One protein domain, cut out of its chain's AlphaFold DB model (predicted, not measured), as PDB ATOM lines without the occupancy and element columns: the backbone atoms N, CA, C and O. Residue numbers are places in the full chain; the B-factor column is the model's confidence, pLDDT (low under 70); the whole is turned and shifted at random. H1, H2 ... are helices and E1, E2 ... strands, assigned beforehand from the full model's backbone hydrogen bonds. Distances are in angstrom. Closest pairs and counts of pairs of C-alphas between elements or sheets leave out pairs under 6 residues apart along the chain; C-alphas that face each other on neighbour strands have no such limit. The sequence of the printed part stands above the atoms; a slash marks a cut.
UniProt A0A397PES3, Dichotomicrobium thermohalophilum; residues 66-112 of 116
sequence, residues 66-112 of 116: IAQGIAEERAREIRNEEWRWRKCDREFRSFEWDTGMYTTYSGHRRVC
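AT A GLANCE: This is residues 66 to 112 of the 116 residues of a protein of Dichotomicrobium thermohalophilum (UniProt A0A397PES3). Look for a small head, the hairpin E1 and E2 with the loop before it, at one end of the long helix H1, whose residues 66 to 83 stick out free. The printed part has 47 residues, with one named helix, then two antiparallel strands: mostly helix. It is extended, 51 by 16 by 11 A, radius of gyration of the C-alphas 14.9 A.

HOW THE PARTS SIT: Start at the hairpin of E1, residues 101 to 103, and E2, residues 109 to 111, where N 102 and O 110 are 2.9 A apart, within hydrogen-bond range. H1, residues 66 to 91, is near E1 and apart from E2; 18 of its 22 O i to N i+4 pairs are within hydrogen-bond range.

IN THESE COORDINATES: Find C-alpha 66 at (24.465, 32.183, -47.548); from there H1 runs 38.7 A to C-alpha 91, with a kink of 38 degrees near residue 73. E1 is 6.9 A long; E2, 7.0 A, ends at C-alpha 111 (37.674, 11.060, -18.047).

THE WHOLE: The C-alphas farthest apart, of Ile 66 and Ser 106, are 51.6 A apart. The printed part has no cut and no long link. Residues 66 to 79 have pLDDT under 70.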
ATOM      1  N   ILE A  66      24.518  31.553 -48.879       47.62
ATOM      2  CA  ILE A  66      24.465  32.183 -47.548       47.62
ATOM      3  C   ILE A  66      24.756  31.154 -46.444       47.62
ATOM      4  O   ILE A  66      25.321  31.501 -45.409       47.62
ATOM      5  N   ALA A  67      24.477  29.868 -46.683       46.44
ATOM      6  CA  ALA A  67      24.827  28.804 -45.745       46.44
ATOM      7  C   ALA A  67      26.346  28.656 -45.538       46.44
ATOM      8  O   ALA A  67      26.758  28.312 -44.438       46.44
ATOM      9  N   GLN A  68      27.197  28.957 -46.526       48.84
ATOM     10  CA  GLN A  68      28.651  28.780 -46.375       48.84
ATOM     11  C   GLN A  68      29.287  29.763 -45.378       48.84
ATOM     12  O   GLN A  68      30.250  29.396 -44.716       48.84
ATOM     13  N   GLY A  69      28.727  30.965 -45.191       43.69
ATOM     14  CA  GLY A  69      29.301  31.969 -44.282       43.69
ATOM     15  C   GLY A  69      29.017  31.732 -42.794       43.69
ATOM     16  O   GLY A  69      29.814  32.129 -41.954       43.69
ATOM     17  N   ILE A  70      27.903  31.068 -42.460       45.28
ATOM     18  CA  ILE A  70      27.459  30.826 -41.068       45.28
ATOM     19  C   ILE A  70      27.511  29.339 -40.684       45.28
ATOM     20  O   ILE A  70      27.561  28.997 -39.501       45.28
ATOM     21  N   ALA A  71      27.533  28.427 -41.664       48.41
ATOM     22  CA  ALA A  71      27.763  27.008 -41.404       48.41
ATOM     23  C   ALA A  71      29.238  26.697 -41.142       48.41
ATOM     24  O   ALA A  71      29.521  25.667 -40.543       48.41
ATOM     25  N   GLU A  72      30.188  27.551 -41.536       50.06
ATOM     26  CA  GLU A  72      31.610  27.308 -41.267       50.06
ATOM     27  C   GLU A  72      31.969  27.386 -39.779       50.06
ATOM     28  O   GLU A  72      32.825  26.619 -39.324       50.06
ATOM     29  N   GLU A  73      31.288  28.230 -39.001       50.78
ATOM     30  CA  GLU A  73      31.482  28.304 -37.547       50.78
ATOM     31  C   GLU A  73      30.921  27.066 -36.841       50.78
ATOM     32  O   GLU A  73      31.653  26.411 -36.096       50.78
ATOM     33  N   ARG A  74      29.693  26.641 -37.169       50.16
ATOM     34  CA  ARG A  74      29.127  25.394 -36.615       50.16
ATOM     35  C   ARG A  74      29.832  24.135 -37.127       50.16
ATOM     36  O   ARG A  74      30.011  23.178 -36.382       50.16
ATOM     37  N   ALA A  75      30.301  24.121 -38.374       51.44
ATOM     38  CA  ALA A  75      31.071  23.001 -38.913       51.44
ATOM     39  C   ALA A  75      32.481  22.920 -38.307       51.44
ATOM     40  O   ALA A  75      33.033  21.826 -38.186       51.44
ATOM     41  N   ARG A  76      33.089  24.048 -37.909       56.81
ATOM     42  CA  ARG A  76      34.316  24.027 -37.094       56.81
ATOM     43  C   ARG A  76      34.054  23.459 -35.709       56.81
ATOM     44  O   ARG A  76      34.868  22.666 -35.250       56.81
ATOM     45  N   GLU A  77      32.941  23.818 -35.085       60.06
ATOM     46  CA  GLU A  77      32.564  23.303 -33.768       60.06
ATOM     47  C   GLU A  77      32.413  21.773 -33.777       60.06
ATOM     48  O   GLU A  77      33.107  21.092 -33.025       60.06
ATOM     49  N   ILE A  78      31.658  21.215 -34.731       61.22
ATOM     50  CA  ILE A  78      31.469  19.756 -34.856       61.22
ATOM     51  C   ILE A  78      32.793  19.031 -35.162       61.22
ATOM     52  O   ILE A  78      33.102  18.000 -34.562       61.22
ATOM     53  N   ARG A  79      33.635  19.581 -36.054       64.56
ATOM     54  CA  ARG A  79      34.956  18.987 -36.355       64.56
ATOM     55  C   ARG A  79      35.904  19.012 -35.155       64.56
ATOM     56  O   ARG A  79      36.737  18.115 -35.020       64.56
ATOM     57  N   ASN A  80      35.798  20.025 -34.298       73.06
ATOM     58  CA  ASN A  80      36.618  20.123 -33.094       73.06
ATOM     59  C   ASN A  80      36.244  19.050 -32.070       73.06
ATOM     60  O   ASN A  80      37.136  18.514 -31.415       73.06
ATOM     61  N   GLU A  81      34.966  18.686 -31.951       71.75
ATOM     62  CA  GLU A  81      34.552  17.589 -31.074       71.75
ATOM     63  C   GLU A  81      35.173  16.265 -31.508       71.75
ATOM     64  O   GLU A  81      35.897  15.649 -30.723       71.75
ATOM     65  N   GLU A  82      35.001  15.873 -32.772       79.00
ATOM     66  CA  GLU A  82      35.556  14.619 -33.303       79.00
ATOM     67  C   GLU A  82      37.088  14.562 -33.163       79.00
ATOM     68  O   GLU A  82      37.665  13.511 -32.864       79.00
ATOM     69  N   TRP A  83      37.767  15.704 -33.316       84.19
ATOM     70  CA  TRP A  83      39.212  15.790 -33.119       84.19
ATOM     71  C   TRP A  83      39.634  15.509 -31.670       84.19
ATOM     72  O   TRP A  83      40.622  14.802 -31.455       84.19
ATOM     73  N   ARG A  84      38.889  16.010 -30.673       84.62
ATOM     74  CA  ARG A  84      39.167  15.766 -29.242       84.62
ATOM     75  C   ARG A  84      39.029  14.283 -28.904       84.62
ATOM     76  O   ARG A  84      39.938  13.719 -28.296       84.62
ATOM     77  N   TRP A  85      37.965  13.637 -29.384       85.75
ATOM     78  CA  TRP A  85      37.748  12.192 -29.230       85.75
ATOM     79  C   TRP A  85      38.870  11.368 -29.875       85.75
ATOM     80  O   TRP A  85      39.501  10.543 -29.214       85.75
ATOM     81  N   ARG A  86      39.219  11.667 -31.134       86.75
ATOM     82  CA  ARG A  86      40.335  11.006 -31.839       86.75
ATOM     83  C   ARG A  86      41.688  11.197 -31.168       86.75
ATOM     84  O   ARG A  86      42.588  10.386 -31.371       86.75
ATOM     85  N   LYS A  87      41.890  12.299 -30.449       88.50
ATOM     86  CA  LYS A  87      43.134  12.538 -29.717       88.50
ATOM     87  C   LYS A  87      43.226  11.642 -28.485       88.50
ATOM     88  O   LYS A  87      44.284  11.070 -28.248       88.50
ATOM     89  N   CYS A  88      42.122  11.476 -27.758       88.31
ATOM     90  CA  CYS A  88      42.045  10.576 -26.609       88.31
ATOM     91  C   CYS A  88      42.312   9.118 -26.988       88.31
ATOM     92  O   CYS A  88      43.104   8.465 -26.320       88.31
ATOM     93  N   ASP A  89      41.725   8.647 -28.087       88.31
ATOM     94  CA  ASP A  89      41.935   7.290 -28.610       88.31
ATOM     95  C   ASP A  89      43.402   7.015 -28.987       88.31
ATOM     96  O   ASP A  89      43.949   5.944 -28.727       88.31
ATOM     97  N   ARG A  90      44.076   8.025 -29.549       87.12
ATOM     98  CA  ARG A  90      45.484   7.923 -29.956       87.12
ATOM     99  C   ARG A  90      46.447   7.900 -28.771       87.12
ATOM    100  O   ARG A  90      47.449   7.194 -28.824       87.12
ATOM    101  N   GLU A  91      46.159   8.694 -27.744       87.94
ATOM    102  CA  GLU A  91      47.002   8.825 -26.550       87.94
ATOM    103  C   GLU A  91      46.770   7.665 -25.567       87.94
ATOM    104  O   GLU A  91      47.706   7.153 -24.954       87.94
ATOM    105  N   PHE A  92      45.517   7.217 -25.435       86.06
ATOM    106  CA  PHE A  92      45.101   6.183 -24.496       86.06
ATOM    107  C   PHE A  92      44.506   4.987 -25.242       86.06
ATOM    108  O   PHE A  92      43.339   4.971 -25.609       86.06
ATOM    109  N   ARG A  93      45.288   3.912 -25.379       80.88
ATOM    110  CA  ARG A  93      44.876   2.683 -26.085       80.88
ATOM    111  C   ARG A  93      43.667   1.958 -25.465       80.88
ATOM    112  O   ARG A  93      43.072   1.103 -26.109       80.88
ATOM    113  N   SER A  94      43.330   2.264 -24.212       85.25
ATOM    114  CA  SER A  94      42.183   1.708 -23.472       85.25
ATOM    115  C   SER A  94      41.058   2.733 -23.308       85.25
ATOM    116  O   SER A  94      40.401   2.772 -22.267       85.25
ATOM    117  N   PHE A  95      40.919   3.624 -24.285       87.88
ATOM    118  CA  PHE A  95      39.888   4.645 -24.329       87.88
ATOM    119  C   PHE A  95      38.556   4.072 -24.831       87.88
ATOM    120  O   PHE A  95      38.504   3.361 -25.832       87.88
ATOM    121  N   GLU A  96      37.474   4.395 -24.127       86.94
ATOM    122  CA  GLU A  96      36.103   4.024 -24.468       86.94
ATOM    123  C   GLU A  96      35.392   5.208 -25.128       86.94
ATOM    124  O   GLU A  96      35.184   6.255 -24.508       86.94
ATOM    125  N   TRP A  97      34.978   5.023 -26.382       85.88
ATOM    126  CA  TRP A  97      34.301   6.053 -27.173       85.88
ATOM    127  C   TRP A  97      32.886   6.370 -26.674       85.88
ATOM    128  O   TRP A  97      32.439   7.501 -26.816       85.88
ATOM    129  N   ASP A  98      32.203   5.414 -26.042       83.25
ATOM    130  CA  ASP A  98      30.847   5.627 -25.520       83.25
ATOM    131  C   ASP A  98      30.827   6.516 -24.270       83.25
ATOM    132  O   ASP A  98      29.890   7.281 -24.047       83.25
ATOM    133  N   THR A  99      31.857   6.406 -23.427       87.00
ATOM    134  CA  THR A  99      31.892   7.048 -22.103       87.00
ATOM    135  C   THR A  99      32.924   8.169 -21.997       87.00
ATOM    136  O   THR A  99      32.886   8.944 -21.040       87.00
ATOM    137  N   GLY A 100      33.866   8.275 -22.942       88.75
ATOM    138  CA  GLY A 100      34.965   9.246 -22.892       88.75
ATOM    139  C   GLY A 100      35.981   8.962 -21.784       88.75
ATOM    140  O   GLY A 100      36.743   9.849 -21.373       88.75
ATOM    141  N   MET A 101      35.975   7.735 -21.265       91.31
ATOM    142  CA  MET A 101      36.830   7.294 -20.173       91.31
ATOM    143  C   MET A 101      38.020   6.515 -20.716       91.31
ATOM    144  O   MET A 101      37.937   5.842 -21.737       91.31
ATOM    145  N   TYR A 102      39.132   6.561 -19.994       88.25
ATOM    146  CA  TYR A 102      40.253   5.661 -20.214       88.25
ATOM    147  C   TYR A 102      40.682   5.028 -18.894       88.25
ATOM    148  O   TYR A 102      40.558   5.621 -17.814       88.25
ATOM    149  N   THR A 103      41.200   3.807 -18.988       88.31
ATOM    150  CA  THR A 103      41.788   3.118 -17.839       88.31
ATOM    151  C   THR A 103      43.273   3.444 -17.763       88.31
ATOM    152  O   THR A 103      44.036   3.201 -18.695       88.31
ATOM    153  N   THR A 104      43.686   4.039 -16.647       86.50
ATOM    154  CA  THR A 104      45.100   4.303 -16.352       86.50
ATOM    155  C   THR A 104      45.843   3.001 -16.047       86.50
ATOM    156  O   THR A 104      45.234   2.013 -15.645       86.50
ATOM    157  N   TYR A 105      47.176   3.010 -16.135       81.62
ATOM    158  CA  TYR A 105      48.010   1.877 -15.699       81.62
ATOM    159  C   TYR A 105      47.766   1.464 -14.240       81.62
ATOM    160  O   TYR A 105      47.982   0.316 -13.871       81.62
ATOM    161  N   SER A 106      47.272   2.390 -13.421       85.25
ATOM    162  CA  SER A 106      46.881   2.167 -12.030       85.25
ATOM    163  C   SER A 106      45.548   1.415 -11.874       85.25
ATOM    164  O   SER A 106      45.110   1.192 -10.752       85.25
ATOM    165  N   GLY A 107      44.857   1.085 -12.973       87.94
ATOM    166  CA  GLY A 107      43.536   0.445 -12.965       87.94
ATOM    167  C   GLY A 107      42.373   1.394 -12.661       87.94
ATOM    168  O   GLY A 107      41.226   0.965 -12.563       87.94
ATOM    169  N   HIS A 108      42.633   2.696 -12.523       88.38
ATOM    170  CA  HIS A 108      41.585   3.685 -12.288       88.38
ATOM    171  C   HIS A 108      41.017   4.211 -13.606       88.38
ATOM    172  O   HIS A 108      41.782   4.608 -14.492       88.38
ATOM    173  N   ARG A 109      39.682   4.281 -13.695       89.69
ATOM    174  CA  ARG A 109      38.961   4.943 -14.789       89.69
ATOM    175  C   ARG A 109      38.943   6.456 -14.577       89.69
ATOM    176  O   ARG A 109      38.572   6.937 -13.504       89.69
ATOM    177  N   ARG A 110      39.376   7.207 -15.589       88.56
ATOM    178  CA  ARG A 110      39.395   8.676 -15.598       88.56
ATOM    179  C   ARG A 110      38.805   9.189 -16.909       88.56
ATOM    180  O   ARG A 110      38.969   8.562 -17.948       88.56
ATOM    181  N   VAL A 111      38.154  10.348 -16.853       89.75
ATOM    182  CA  VAL A 111      37.674  11.060 -18.047       89.75
ATOM    183  C   VAL A 111      38.858  11.671 -18.790       89.75
ATOM    184  O   VAL A 111      39.744  12.257 -18.157       89.75
ATOM    185  N   CYS A 112      38.861  11.563 -20.120       85.94
ATOM    186  CA  CYS A 112      39.912  12.142 -20.945       85.94
ATOM    187  C   CYS A 112      39.975  13.679 -20.787       85.94
ATOM    188  O   CYS A 112      38.944  14.346 -20.898       85.94
TER     189      CYS A 112